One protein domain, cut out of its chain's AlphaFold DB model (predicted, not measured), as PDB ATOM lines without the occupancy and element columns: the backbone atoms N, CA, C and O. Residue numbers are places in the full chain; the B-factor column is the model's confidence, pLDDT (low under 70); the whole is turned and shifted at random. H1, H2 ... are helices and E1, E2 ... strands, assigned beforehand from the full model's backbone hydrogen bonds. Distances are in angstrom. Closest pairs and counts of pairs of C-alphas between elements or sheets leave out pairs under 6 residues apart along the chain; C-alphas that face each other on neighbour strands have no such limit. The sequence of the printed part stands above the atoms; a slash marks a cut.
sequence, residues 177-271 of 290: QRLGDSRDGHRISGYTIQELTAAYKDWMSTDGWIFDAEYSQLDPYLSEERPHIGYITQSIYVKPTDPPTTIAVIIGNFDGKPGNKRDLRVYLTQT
ATOM      1  N   GLN A 177     -22.696 -22.877 -18.578       77.31
ATOM      2  CA  GLN A 177     -22.896 -22.591 -17.168       77.31
ATOM      3  C   GLN A 177     -21.908 -23.422 -16.359       77.31
ATOM      4  O   GLN A 177     -21.882 -24.651 -16.456       77.31
ATOM      5  N   ARG A 178     -21.077 -22.759 -15.551       70.62
ATOM      6  CA  ARG A 178     -20.133 -23.450 -14.669       70.62
ATOM      7  C   ARG A 178     -20.906 -24.312 -13.670       70.62
ATOM      8  O   ARG A 178     -21.844 -23.837 -13.030       70.62
ATOM      9  N   LEU A 179     -20.519 -25.577 -13.550       66.06
ATOM     10  CA  LEU A 179     -21.073 -26.471 -12.540       66.06
ATOM     11  C   LEU A 179     -20.342 -26.256 -11.222       66.06
ATOM     12  O   LEU A 179     -19.125 -26.133 -11.248       66.06
ATOM     13  N   GLY A 180     -21.094 -26.206 -10.116       67.62
ATOM     14  CA  GLY A 180     -20.603 -26.286  -8.733       67.62
ATOM     15  C   GLY A 180     -19.156 -25.832  -8.498       67.62
ATOM     16  O   GLY A 180     -18.824 -24.662  -8.697       67.62
ATOM     17  N   ASP A 181     -18.318 -26.763  -8.031       58.03
ATOM     18  CA  ASP A 181     -16.869 -26.568  -7.931       58.03
ATOM     19  C   ASP A 181     -16.248 -26.592  -9.339       58.03
ATOM     20  O   ASP A 181     -16.679 -27.354 -10.204       58.03
ATOM     21  N   SER A 182     -15.193 -25.806  -9.583       50.41
ATOM     22  CA  SER A 182     -14.543 -25.672 -10.902       50.41
ATOM     23  C   SER A 182     -14.095 -27.013 -11.497       50.41
ATOM     24  O   SER A 182     -13.894 -27.132 -12.704       50.41
ATOM     25  N   ARG A 183     -13.977 -28.035 -10.649       53.16
ATOM     26  CA  ARG A 183     -13.633 -29.418 -10.963       53.16
ATOM     27  C   ARG A 183     -14.737 -30.209 -11.675       53.16
ATOM     28  O   ARG A 183     -14.418 -31.263 -12.211       53.16
ATOM     29  N   ASP A 184     -15.978 -29.729 -11.713       55.75
ATOM     30  CA  ASP A 184     -17.132 -30.495 -12.218       55.75
ATOM     31  C   ASP A 184     -17.455 -30.258 -13.702       55.75
ATOM     32  O   ASP A 184     -18.316 -30.937 -14.271       55.75
ATOM     33  N   GLY A 185     -16.755 -29.327 -14.353       72.25
ATOM     34  CA  GLY A 185     -16.982 -29.018 -15.761       72.25
ATOM     35  C   GLY A 185     -17.955 -27.864 -16.005       72.25
ATOM     36  O   GLY A 185     -18.264 -27.057 -15.126       72.25
ATOM     37  N   HIS A 186     -18.458 -27.803 -17.232       78.00
ATOM     38  CA  HIS A 186     -19.494 -26.875 -17.665       78.00
ATOM     39  C   HIS A 186     -20.736 -27.654 -18.089       78.00
ATOM     40  O   HIS A 186     -20.632 -28.678 -18.764       78.00
ATOM     41  N   ARG A 187     -21.917 -27.157 -17.721       80.94
ATOM     42  CA  ARG A 187     -23.170 -27.534 -18.372       80.94
ATOM     43  C   ARG A 187     -23.344 -26.663 -19.597       80.94
ATOM     44  O   ARG A 187     -23.230 -25.448 -19.498       80.94
ATOM     45  N   ILE A 188     -23.639 -27.279 -20.726       81.50
ATOM     46  CA  ILE A 188     -23.824 -26.589 -21.993       81.50
ATOM     47  C   ILE A 188     -25.165 -27.019 -22.560       81.50
ATOM     48  O   ILE A 188     -25.436 -28.214 -22.678       81.50
ATOM     49  N   SER A 189     -25.999 -26.042 -22.891       77.69
ATOM     50  CA  SER A 189     -27.316 -26.283 -23.469       77.69
ATOM     51  C   SER A 189     -27.352 -25.852 -24.931       77.69
ATOM     52  O   SER A 189     -26.676 -24.895 -25.313       77.69
ATOM     53  N   GLY A 190     -28.181 -26.530 -25.727       75.62
ATOM     54  CA  GLY A 190     -28.491 -26.120 -27.102       75.62
ATOM     55  C   GLY A 190     -27.613 -26.738 -28.189       75.62
ATOM     56  O   GLY A 190     -27.818 -26.415 -29.351       75.62
ATOM     57  N   TYR A 191     -26.713 -27.654 -27.828       78.31
ATOM     58  CA  TYR A 191     -25.854 -28.376 -28.769       78.31
ATOM     59  C   TYR A 191     -25.968 -29.887 -28.574       78.31
ATOM     60  O   TYR A 191     -26.397 -30.370 -27.523       78.31
ATOM     61  N   THR A 192     -25.558 -30.627 -29.593       82.31
ATOM     62  CA  THR A 192     -25.339 -32.072 -29.579       82.31
ATOM     63  C   THR A 192     -23.889 -32.395 -29.210       82.31
ATOM     64  O   THR A 192     -22.994 -31.553 -29.306       82.31
ATOM     65  N   ILE A 193     -23.642 -33.639 -28.780       78.50
ATOM     66  CA  ILE A 193     -22.279 -34.111 -28.489       78.50
ATOM     67  C   ILE A 193     -21.413 -33.964 -29.742       78.50
ATOM     68  O   ILE A 193     -20.287 -33.493 -29.654       78.50
ATOM     69  N   GLN A 194     -21.954 -34.304 -30.911       81.19
ATOM     70  CA  GLN A 194     -21.261 -34.241 -32.193       81.19
ATOM     71  C   GLN A 194     -20.867 -32.808 -32.567       81.19
ATOM     72  O   GLN A 194     -19.719 -32.592 -32.953       81.19
ATOM     73  N   GLU A 195     -21.774 -31.837 -32.413       81.56
ATOM     74  CA  GLU A 195     -21.492 -30.419 -32.682       81.56
ATOM     75  C   GLU A 195     -20.379 -29.888 -31.774       81.56
ATOM     76  O   GLU A 195     -19.433 -29.268 -32.258       81.56
ATOM     77  N   LEU A 196     -20.431 -30.186 -30.472       81.81
ATOM     78  CA  LEU A 196     -19.384 -29.748 -29.547       81.81
ATOM     79  C   LEU A 196     -18.053 -30.466 -29.791       81.81
ATOM     80  O   LEU A 196     -17.008 -29.821 -29.773       81.81
ATOM     81  N   THR A 197     -18.062 -31.775 -30.051       84.31
ATOM     82  CA  THR A 197     -16.840 -32.533 -30.361       84.31
ATOM     83  C   THR A 197     -16.185 -32.009 -31.635       84.31
ATOM     84  O   THR A 197     -14.963 -31.853 -31.670       84.31
ATOM     85  N   ALA A 198     -16.976 -31.686 -32.662       82.75
ATOM     86  CA  ALA A 198     -16.480 -31.072 -33.889       82.75
ATOM     87  C   ALA A 198     -15.898 -29.674 -33.631       82.75
ATOM     88  O   ALA A 198     -14.777 -29.405 -34.061       82.75
ATOM     89  N   ALA A 199     -16.600 -28.826 -32.870       80.75
ATOM     90  CA  ALA A 199     -16.139 -27.480 -32.528       80.75
ATOM     91  C   ALA A 199     -14.817 -27.494 -31.742       80.75
ATOM     92  O   ALA A 199     -13.883 -26.768 -32.082       80.75
ATOM     93  N   TYR A 200     -14.695 -28.361 -30.730       83.94
ATOM     94  CA  TYR A 200     -13.444 -28.517 -29.985       83.94
ATOM     95  C   TYR A 200     -12.323 -29.051 -30.869       83.94
ATOM     96  O   TYR A 200     -11.209 -28.544 -30.793       83.94
ATOM     97  N   LYS A 201     -12.598 -30.033 -31.731       84.75
ATOM     98  CA  LYS A 201     -11.591 -30.568 -32.652       84.75
ATOM     99  C   LYS A 201     -11.059 -29.504 -33.605       84.75
ATOM    100  O   LYS A 201      -9.849 -29.452 -33.833       84.75
ATOM    101  N   ASP A 202     -11.943 -28.673 -34.145       81.31
ATOM    102  CA  ASP A 202     -11.568 -27.610 -35.073       81.31
ATOM    103  C   ASP A 202     -10.737 -26.515 -34.397       81.31
ATOM    104  O   ASP A 202      -9.656 -26.161 -34.875       81.31
ATOM    105  N   TRP A 203     -11.182 -26.053 -33.226       82.12
ATOM    106  CA  TRP A 203     -10.444 -25.058 -32.456       82.12
ATOM    107  C   TRP A 203      -9.071 -25.577 -32.015       82.12
ATOM    108  O   TRP A 203      -8.065 -24.906 -32.227       82.12
ATOM    109  N   MET A 204      -9.014 -26.797 -31.464       83.38
ATOM    110  CA  MET A 204      -7.770 -27.432 -31.014       83.38
ATOM    111  C   MET A 204      -6.769 -27.539 -32.165       83.38
ATOM    112  O   MET A 204      -5.611 -27.158 -32.014       83.38
ATOM    113  N   SER A 205      -7.230 -27.984 -33.335       78.69
ATOM    114  CA  SER A 205      -6.386 -28.088 -34.528       78.69
ATOM    115  C   SER A 205      -5.880 -26.713 -34.983       78.69
ATOM    116  O   SER A 205      -4.713 -26.580 -35.338       78.69
ATOM    117  N   THR A 206      -6.729 -25.680 -34.920       75.94
ATOM    118  CA  THR A 206      -6.360 -24.292 -35.258       75.94
ATOM    119  C   THR A 206      -5.317 -23.718 -34.289       75.94
ATOM    120  O   THR A 206      -4.398 -23.029 -34.719       75.94
ATOM    121  N   ASP A 207      -5.414 -24.027 -32.994       79.94
ATOM    122  CA  ASP A 207      -4.470 -23.585 -31.951       79.94
ATOM    123  C   ASP A 207      -3.172 -24.432 -31.895       79.94
ATOM    124  O   ASP A 207      -2.300 -24.220 -31.045       79.94
ATOM    125  N   GLY A 208      -3.017 -25.399 -32.808       77.50
ATOM    126  CA  GLY A 208      -1.814 -26.227 -32.934       77.50
ATOM    127  C   GLY A 208      -1.770 -27.447 -32.008       77.50
ATOM    128  O   GLY A 208      -0.693 -27.983 -31.744       77.50
ATOM    129  N   TRP A 209      -2.917 -27.894 -31.499       86.12
ATOM    130  CA  TRP A 209      -3.032 -29.179 -30.813       86.12
ATOM    131  C   TRP A 209      -3.169 -30.324 -31.815       86.12
ATOM    132  O   TRP A 209      -3.904 -30.246 -32.798       86.12
ATOM    133  N   ILE A 210      -2.508 -31.434 -31.513       83.56
ATOM    134  CA  ILE A 210      -2.521 -32.652 -32.314       83.56
ATOM    135  C   ILE A 210      -3.551 -33.607 -31.714       83.56
ATOM    136  O   ILE A 210      -3.449 -33.980 -30.548       83.56
ATOM    137  N   PHE A 211      -4.548 -34.004 -32.505       86.12
ATOM    138  CA  PHE A 211      -5.540 -35.000 -32.096       86.12
ATOM    139  C   PHE A 211      -4.927 -36.406 -32.071       86.12
ATOM    140  O   PHE A 211      -4.410 -36.877 -33.086       86.12
ATOM    141  N   ASP A 212      -5.041 -37.091 -30.937       83.12
ATOM    142  CA  ASP A 212      -4.577 -38.464 -30.763       83.12
ATOM    143  C   ASP A 212      -5.741 -39.443 -30.950       83.12
ATOM    144  O   ASP A 212      -6.573 -39.648 -30.063       83.12
ATOM    145  N   ALA A 213      -5.819 -40.043 -32.137       78.00
ATOM    146  CA  ALA A 213      -6.885 -40.976 -32.485       78.00
ATOM    147  C   ALA A 213      -6.788 -42.326 -31.754       78.00
ATOM    148  O   ALA A 213      -7.806 -43.005 -31.645       78.00
ATOM    149  N   GLU A 214      -5.601 -42.724 -31.283       75.88
ATOM    150  CA  GLU A 214      -5.374 -44.025 -30.640       75.88
ATOM    151  C   GLU A 214      -6.034 -44.073 -29.259       75.88
ATOM    152  O   GLU A 214      -6.647 -45.075 -28.893       75.88
ATOM    153  N   TYR A 215      -5.978 -42.957 -28.532       72.88
ATOM    154  CA  TYR A 215      -6.511 -42.851 -27.172       72.88
ATOM    155  C   TYR A 215      -7.830 -42.079 -27.073       72.88
ATOM    156  O   TYR A 215      -8.380 -41.912 -25.982       72.88
ATOM    157  N   SER A 216      -8.362 -41.632 -28.212       80.44
ATOM    158  CA  SER A 216      -9.668 -40.982 -28.292       80.44
ATOM    159  C   SER A 216     -10.805 -41.982 -28.480       80.44
ATOM    160  O   SER A 216     -10.747 -42.895 -29.300       80.44
ATOM    161  N   GLN A 217     -11.911 -41.733 -27.786       80.69
ATOM    162  CA  GLN A 217     -13.168 -42.453 -27.912       80.69
ATOM    163  C   GLN A 217     -14.259 -41.504 -28.421       80.69
ATOM    164  O   GLN A 217     -14.817 -40.708 -27.669       80.69
ATOM    165  N   LEU A 218     -14.565 -41.585 -29.717       81.06
ATOM    166  CA  LEU A 218     -15.525 -40.687 -30.376       81.06
ATOM    167  C   LEU A 218     -16.930 -41.279 -30.537       81.06
ATOM    168  O   LEU A 218     -17.841 -40.566 -30.949       81.06
ATOM    169  N   ASP A 219     -17.109 -42.565 -30.231       77.25
ATOM    170  CA  ASP A 219     -18.426 -43.199 -30.208       77.25
ATOM    171  C   ASP A 219     -18.971 -43.202 -28.768       77.25
ATOM    172  O   ASP A 219     -18.441 -43.937 -27.922       77.25
ATOM    173  N   PRO A 220     -20.017 -42.408 -28.478       68.31
ATOM    174  CA  PRO A 220     -20.599 -42.331 -27.146       68.31
ATOM    175  C   PRO A 220     -21.372 -43.581 -26.725       68.31
ATOM    176  O   PRO A 220     -21.727 -43.700 -25.557       68.31
ATOM    177  N   TYR A 221     -21.626 -44.529 -27.634       64.81
ATOM    178  CA  TYR A 221     -22.205 -45.826 -27.277       64.81
ATOM    179  C   TYR A 221     -21.151 -46.826 -26.795       64.81
ATOM    180  O   TYR A 221     -21.461 -47.695 -25.983       64.81
ATOM    181  N   LEU A 222     -19.887 -46.687 -27.214       58.72
ATOM    182  CA  LEU A 222     -18.804 -47.564 -26.746       58.72
ATOM    183  C   LEU A 222     -18.467 -47.349 -25.262       58.72
ATOM    184  O   LEU A 222     -17.784 -48.168 -24.652       58.72
ATOM    185  N   SER A 223     -18.908 -46.246 -24.654       53.16
ATOM    186  CA  SER A 223     -18.646 -45.961 -23.241       53.16
ATOM    187  C   SER A 223     -19.618 -46.686 -22.304       53.16
ATOM    188  O   SER A 223     -19.357 -46.754 -21.104       53.16
ATOM    189  N   GLU A 224     -20.674 -47.324 -22.832       50.62
ATOM    190  CA  GLU A 224     -21.544 -48.238 -22.072       50.62
ATOM    191  C   GLU A 224     -20.808 -49.514 -21.619       50.62
ATOM    192  O   GLU A 224     -21.134 -50.071 -20.571       50.62
ATOM    193  N   GLU A 225     -19.771 -49.944 -22.348       47.19
ATOM    194  CA  GLU A 225     -18.945 -51.111 -21.995       47.19
ATOM    195  C   GLU A 225     -18.027 -50.848 -20.784       47.19
ATOM    196  O   GLU A 225     -17.479 -51.782 -20.193       47.19
ATOM    197  N   ARG A 226     -17.884 -49.578 -20.368       46.22
ATOM    198  CA  ARG A 226     -17.143 -49.154 -19.171       46.22
ATOM    199  C   ARG A 226     -18.104 -48.457 -18.191       46.22
ATOM    200  O   ARG A 226     -18.292 -47.244 -18.280       46.22
ATOM    201  N   PRO A 227     -18.672 -49.173 -17.201       39.31
ATOM    202  CA  PRO A 227     -19.799 -48.710 -16.370       39.31
ATOM    203  C   PRO A 227     -19.539 -47.466 -15.496       39.31
ATOM    204  O   PRO A 227     -20.435 -47.015 -14.788       39.31
ATOM    205  N   HIS A 228     -18.333 -46.898 -15.528       42.94
ATOM    206  CA  HIS A 228     -17.950 -45.710 -14.766       42.94
ATOM    207  C   HIS A 228     -17.973 -44.411 -15.589       42.94
ATOM    208  O   HIS A 228     -17.775 -43.349 -15.007       42.94
ATOM    209  N   ILE A 229     -18.192 -44.478 -16.912       45.50
ATOM    210  CA  ILE A 229     -17.907 -43.351 -17.820       45.50
ATOM    211  C   ILE A 229     -19.180 -42.732 -18.455       45.50
ATOM    212  O   ILE A 229     -19.193 -41.541 -18.754       45.50
ATOM    213  N   GLY A 230     -20.303 -43.461 -18.542       57.19
ATOM    214  CA  GLY A 230     -21.592 -42.927 -19.041       57.19
ATOM    215  C   GLY A 230     -21.604 -42.640 -20.551       57.19
ATOM    216  O   GLY A 230     -20.656 -42.994 -21.235       57.19
ATOM    217  N   TYR A 231     -22.664 -42.028 -21.103       69.94
ATOM    218  CA  TYR A 231     -22.772 -41.689 -22.544       69.94
ATOM    219  C   TYR A 231     -21.942 -40.439 -22.898       69.94
ATOM    220  O   TYR A 231     -22.430 -39.308 -22.771       69.94
ATOM    221  N   ILE A 232     -20.677 -40.640 -23.291       73.19
ATOM    222  CA  ILE A 232     -19.689 -39.570 -23.495       73.19
ATOM    223  C   ILE A 232     -18.796 -39.817 -24.719       73.19
ATOM    224  O   ILE A 232     -18.538 -40.951 -25.100       73.19
ATOM    225  N   THR A 233     -18.222 -38.757 -25.270       80.38
ATOM    226  CA  THR A 233     -17.008 -38.824 -26.089       80.38
ATOM    227  C   THR A 233     -15.823 -38.301 -25.291       80.38
ATOM    228  O   THR A 233     -15.972 -37.413 -24.451       80.38
ATOM    229  N   GLN A 234     -14.646 -38.850 -25.563       84.50
ATOM    230  CA  GLN A 234     -13.372 -38.418 -25.013       84.50
ATOM    231  C   GLN A 234     -12.401 -38.202 -26.172       84.50
ATOM    232  O   GLN A 234     -12.046 -39.141 -26.874       84.50
ATOM    233  N   SER A 235     -11.975 -36.962 -26.378       87.12
ATOM    234  CA  SER A 235     -10.984 -36.602 -27.391       87.12
ATOM    235  C   SER A 235      -9.669 -36.241 -26.713       87.12
ATOM    236  O   SER A 235      -9.646 -35.347 -25.868       87.12
ATOM    237  N   ILE A 236      -8.593 -36.935 -27.067       85.50
ATOM    238  CA  ILE A 236      -7.245 -36.691 -26.555       85.50
ATOM    239  C   ILE A 236      -6.504 -35.770 -27.515       85.50
ATOM    240  O   ILE A 236      -6.509 -35.979 -28.730       85.50
ATOM    241  N   TYR A 237      -5.866 -34.750 -26.951       85.62
ATOM    242  CA  TYR A 237      -5.064 -33.787 -27.689       85.62
ATOM    243  C   TYR A 237      -3.701 -33.614 -27.036       85.62
ATOM    244  O   TYR A 237      -3.594 -33.566 -25.809       85.62
ATOM    245  N   VAL A 238      -2.674 -33.461 -27.866       84.25
ATOM    246  CA  VAL A 238      -1.288 -33.233 -27.453       84.25
ATOM    247  C   VAL A 238      -0.802 -31.914 -28.041       84.25
ATOM    248  O   VAL A 238      -0.883 -31.709 -29.251       84.25
ATOM    249  N   LYS A 239      -0.270 -31.018 -27.208       82.00
ATOM    250  CA  LYS A 239       0.442 -29.816 -27.655       82.00
ATOM    251  C   LYS A 239       1.950 -30.055 -27.540       82.00
ATOM    252  O   LYS A 239       2.398 -30.494 -26.476       82.00
ATOM    253  N   PRO A 240       2.743 -29.765 -28.588       73.88
ATOM    254  CA  PRO A 240       4.193 -29.954 -28.579       73.88
ATOM    255  C   PRO A 240       4.899 -28.856 -27.760       73.88
ATOM    256  O   PRO A 240       5.619 -28.017 -28.292       73.88
ATOM    257  N   THR A 241       4.648 -28.830 -26.453       74.00
ATOM    258  CA  THR A 241       5.385 -28.042 -25.453       74.00
ATOM    259  C   THR A 241       6.544 -28.864 -24.878       74.00
ATOM    260  O   THR A 241       6.659 -30.053 -25.172       74.00
ATOM    261  N   ASP A 242       7.388 -28.259 -24.041       67.94
ATOM    262  CA  ASP A 242       8.428 -28.970 -23.288       67.94
ATOM    263  C   ASP A 242       8.169 -28.854 -21.769       67.94
ATOM    264  O   ASP A 242       8.340 -27.764 -21.211       67.94
ATOM    265  N   PRO A 243       7.703 -29.925 -21.089       72.00
ATOM    266  CA  PRO A 243       7.312 -31.229 -21.643       72.00
ATOM    267  C   PRO A 243       6.001 -31.155 -22.456       72.00
ATOM    268  O   PRO A 243       5.244 -30.192 -22.296       72.00
ATOM    269  N   PRO A 244       5.686 -32.155 -23.309       72.69
ATOM    270  CA  PRO A 244       4.435 -32.189 -24.062       72.69
ATOM    271  C   PRO A 244       3.218 -32.120 -23.142       72.69
ATOM    272  O   PRO A 244       3.149 -32.825 -22.135       72.69
ATOM    273  N   THR A 245       2.253 -31.277 -23.502       78.62
ATOM    274  CA  THR A 245       1.021 -31.114 -22.729       78.62
ATOM    275  C   THR A 245      -0.074 -31.967 -23.348       78.62
ATOM    276  O   THR A 245      -0.439 -31.745 -24.500       78.62
ATOM    277  N   THR A 246      -0.632 -32.900 -22.580       80.50
ATOM    278  CA  THR A 246      -1.751 -33.746 -23.016       80.50
ATOM    279  C   THR A 246      -3.011 -33.397 -22.244       80.50
ATOM    280  O   THR A 246      -2.996 -33.307 -21.015       80.50
ATOM    281  N   ILE A 247      -4.118 -33.239 -22.962       81.25
ATOM    282  CA  ILE A 247      -5.434 -33.002 -22.372       81.25
ATOM    283  C   ILE A 247      -6.471 -33.958 -22.953       81.25
ATOM    284  O   ILE A 247      -6.385 -34.380 -24.106       81.25
ATOM    285  N   ALA A 248      -7.494 -34.244 -22.157       81.50
ATOM    286  CA  ALA A 248      -8.719 -34.881 -22.600       81.50
ATOM    287  C   ALA A 248      -9.859 -33.858 -22.606       81.50
ATOM    288  O   ALA A 248     -10.105 -33.194 -21.596       81.50
ATOM    289  N   VAL A 249     -10.577 -33.772 -23.726       84.38
ATOM    290  CA  VAL A 249     -11.874 -33.102 -23.836       84.38
ATOM    291  C   VAL A 249     -12.959 -34.163 -23.739       84.38
ATOM    292  O   VAL A 249     -13.075 -35.019 -24.615       84.38
ATOM    293  N   ILE A 250     -13.746 -34.111 -22.669       81.00
ATOM    294  CA  ILE A 250     -14.818 -35.062 -22.387       81.00
ATOM    295  C   ILE A 250     -16.160 -34.359 -22.552       81.00
ATOM    296  O   ILE A 250     -16.399 -33.328 -21.924       81.00
ATOM    297  N   ILE A 251     -17.037 -34.920 -23.385       84.56
ATOM    298  CA  ILE A 251     -18.338 -34.338 -23.734       84.56
ATOM    299  C   ILE A 251     -19.398 -35.421 -23.650       84.56
ATOM    300  O   ILE A 251     -19.303 -36.420 -24.356       84.56
ATOM    301  N   GLY A 252     -20.441 -35.229 -22.850       81.31
ATOM    302  CA  GLY A 252     -21.543 -36.185 -22.817       81.31
ATOM    303  C   GLY A 252     -22.824 -35.648 -22.224       81.31
ATOM    304  O   GLY A 252     -22.921 -34.474 -21.873       81.31
ATOM    305  N   ASN A 253     -23.822 -36.518 -22.110       73.56
ATOM    306  CA  ASN A 253     -25.120 -36.129 -21.571       73.56
ATOM    307  C   ASN A 253     -25.014 -35.782 -20.086       73.56
ATOM    308  O   ASN A 253     -24.371 -36.488 -19.308       73.56
ATOM    309  N   PHE A 254     -25.676 -34.700 -19.670       64.81
ATOM    310  CA  PHE A 254     -25.562 -34.194 -18.303       64.81
ATOM    311  C   PHE A 254     -26.030 -35.191 -17.227       64.81
ATOM    312  O   PHE A 254     -25.508 -35.191 -16.110       64.81
ATOM    313  N   ASP A 255     -27.009 -36.033 -17.569       63.69
ATOM    314  CA  ASP A 255     -27.553 -37.102 -16.725       63.69
ATOM    315  C   ASP A 255     -26.781 -38.433 -16.842       63.69
ATOM    316  O   ASP A 255     -27.120 -39.399 -16.156       63.69
ATOM    317  N   GLY A 256     -25.756 -38.487 -17.703       63.41
ATOM    318  CA  GLY A 256     -24.933 -39.664 -17.979       63.41
ATOM    319  C   GLY A 256     -25.634 -40.770 -18.775       63.41
ATOM    320  O   GLY A 256     -25.036 -41.830 -18.968       63.41
ATOM    321  N   LYS A 257     -26.877 -40.562 -19.233       63.66
ATOM    322  CA  LYS A 257     -27.694 -41.588 -19.900       63.66
ATOM    323  C   LYS A 257     -27.721 -41.399 -21.420       63.66
ATOM    324  O   LYS A 257     -27.660 -40.262 -21.874       63.66
ATOM    325  N   PRO A 258     -27.884 -42.465 -22.220       58.75
ATOM    326  CA  PRO A 258     -27.995 -42.357 -23.678       58.75
ATOM    327  C   PRO A 258     -29.207 -41.542 -24.165       58.75
ATOM    328  O   PRO A 258     -30.253 -41.491 -23.509       58.75
ATOM    329  N   GLY A 259     -29.085 -40.947 -25.358       55.94
ATOM    330  CA  GLY A 259     -30.167 -40.270 -26.091       55.94
ATOM    331  C   GLY A 259     -29.819 -38.853 -26.567       55.94
ATOM    332  O   GLY A 259     -28.855 -38.256 -26.097       55.94
ATOM    333  N   ASN A 260     -30.632 -38.296 -27.474       54.84
ATOM    334  CA  ASN A 260     -30.494 -36.917 -27.972       54.84
ATOM    335  C   ASN A 260     -30.929 -35.900 -26.904       54.84
ATOM    336  O   ASN A 260     -32.048 -35.379 -26.930       54.84
ATOM    337  N   LYS A 261     -30.067 -35.661 -25.916       64.38
ATOM    338  CA  LYS A 261     -30.288 -34.664 -24.866       64.38
ATOM    339  C   LYS A 261     -29.697 -33.323 -25.295       64.38
ATOM    340  O   LYS A 261     -28.664 -33.272 -25.945       64.38
ATOM    341  N   ARG A 262     -30.377 -32.240 -24.911       62.53
ATOM    342  CA  ARG A 262     -29.953 -30.858 -25.195       62.53
ATOM    343  C   ARG A 262     -29.067 -30.257 -24.108       62.53
ATOM    344  O   ARG A 262     -28.534 -29.179 -24.324       62.53
ATOM    345  N   ASP A 263     -28.960 -30.926 -22.959       74.06
ATOM    346  CA  ASP A 263     -28.099 -30.536 -21.845       74.06
ATOM    347  C   ASP A 263     -26.906 -31.480 -21.768       74.06
ATOM    348  O   ASP A 263     -27.041 -32.665 -21.446       74.06
ATOM    349  N   LEU A 264     -25.738 -30.923 -22.042       79.50
ATOM    350  CA  LEU A 264     -24.472 -31.625 -22.089       79.50
ATOM    351  C   LEU A 264     -23.574 -31.181 -20.942       79.50
ATOM    352  O   LEU A 264     -23.714 -30.088 -20.391       79.50
ATOM    353  N   ARG A 265     -22.637 -32.047 -20.581       77.94
ATOM    354  CA  ARG A 265     -21.528 -31.748 -19.686       77.94
ATOM    355  C   ARG A 265     -20.236 -31.782 -20.489       77.94
ATOM    356  O   ARG A 265     -19.982 -32.766 -21.179       77.94
ATOM    357  N   VAL A 266     -19.433 -30.729 -20.363       78.56
ATOM    358  CA  VAL A 266     -18.074 -30.658 -20.910       78.56
ATOM    359  C   VAL A 266     -17.068 -30.552 -19.783       78.56
ATOM    360  O   VAL A 266     -17.225 -29.748 -18.863       78.56
ATOM    361  N   TYR A 267     -16.021 -31.355 -19.874       75.75
ATOM    362  CA  TYR A 267     -14.963 -31.430 -18.885       75.75
ATOM    363  C   TYR A 267     -13.600 -31.548 -19.574       75.75
ATOM    364  O   TYR A 267     -13.426 -32.366 -20.474       75.75
ATOM    365  N   LEU A 268     -12.645 -30.718 -19.149       75.44
ATOM    366  CA  LEU A 268     -11.254 -30.729 -19.601       75.44
ATOM    367  C   LEU A 268     -10.360 -31.184 -18.447       75.44
ATOM    368  O   LEU A 268     -10.489 -30.667 -17.334       75.44
ATOM    369  N   THR A 269      -9.443 -32.109 -18.707       68.81
ATOM    370  CA  THR A 269      -8.482 -32.599 -17.704       68.81
ATOM    371  C   THR A 269      -7.150 -32.917 -18.353       68.81
ATOM    372  O   THR A 269      -7.123 -33.344 -19.507       68.81
ATOM    373  N   GLN A 270      -6.052 -32.780 -17.608       69.88
ATOM    374  CA  GLN A 270      -4.851 -33.547 -17.935       69.88
ATOM    375  C   GLN A 270      -5.210 -35.024 -17.795       69.88
ATOM    376  O   GLN A 270      -5.920 -35.416 -16.859       69.88
ATOM    377  N   THR A 271      -4.818 -35.836 -18.773       60.38
ATOM    378  CA  THR A 271      -4.964 -37.288 -18.652       60.38
ATOM    379  C   THR A 271      -4.203 -37.739 -17.408       60.38
ATOM    380  O   THR A 271      -3.107 -37.217 -17.191       60.38
TER     381      THR A 271
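This is residues 177 to 271 of the 290 residues of the protein "Ribonuclease VapC" of Actinobacteria bacterium (UniProt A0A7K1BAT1). A strongly twisted sheet of five strands has one long helix, H1, packed along one of its faces, over E4 in the middle of the sheet. The short helix H2 sits off to the side near the beginning of E3 and only grazes the sheet, while edge strand E2 bends sharply and the stretch before E1 folds back beside it. The 95 printed residues hold two named helices and five named strands, in the order E1 H1 E2 H2 E3 E4 E5; the sheet's order is E1 E5 E4 E3 E2, antiparallel throughout, and the class is mixed. The whole is compact, with a radius of gyration of the C-alphas of 13.2 A and spans of 38 by 29 by 23 A.

Residues 177 to 178 pair antiparallel with residues 186 to 187 of E1, residues 186 to 189. E1 is an edge strand beside E5, residues 263 to 270, with N 188 and O 264 2.8 A apart, within hydrogen-bond range. H1, residues 193 to 206, is on the sheet at a height over the sheet of 7.7 A; it lies over E4, residues 245 to 253, and runs along the strands, at 13 degrees to E4 on the local plane. The closest C-alphas of H1 and E4 are those of Ile 193 and Gly 252, 6.1 A apart. In H1 every O i to N i+4 pair is within hydrogen-bond range; H2, residues 222 to 225, is too short for such a pair. The other edge strand, E2, residues 210 to 217, bends by 88 degrees at residue 214; its neighbour is E3, residues 232 to 239, with N 217 and O 234 2.8 A apart. H2 only grazes the sheet, with its residues 222 to 224; H1 and H2 are apart. E3, E4 and E5 form a meander, each strand the antiparallel neighbour of the one before, through the hairpins E3 and E4, and E4 and E5. N 235 and O 249 are 2.8 A apart, as are N 250 and O 267.

From first to last C-alpha, E1 measures 9.8 A, beginning at C-alpha 186 (-19.494, -26.875, -17.665). H1 measures 19.9 A, E2 15.1 A and H2 5.9 A. E3 measures 22.8 A, E4 26.6 A and E5 23.8 A, ending at C-alpha 270 (-4.851, -33.547, -17.935).

The C-alphas farthest apart, those of Asp 242 and Gly 259, are 40.3 A apart. The printed part has no cut, and no link is long. The mean pLDDT of the printed part is 72.8; residues 179 to 184, 220 to 231, 242, 254 to 262 and 269 to 271 are under 70.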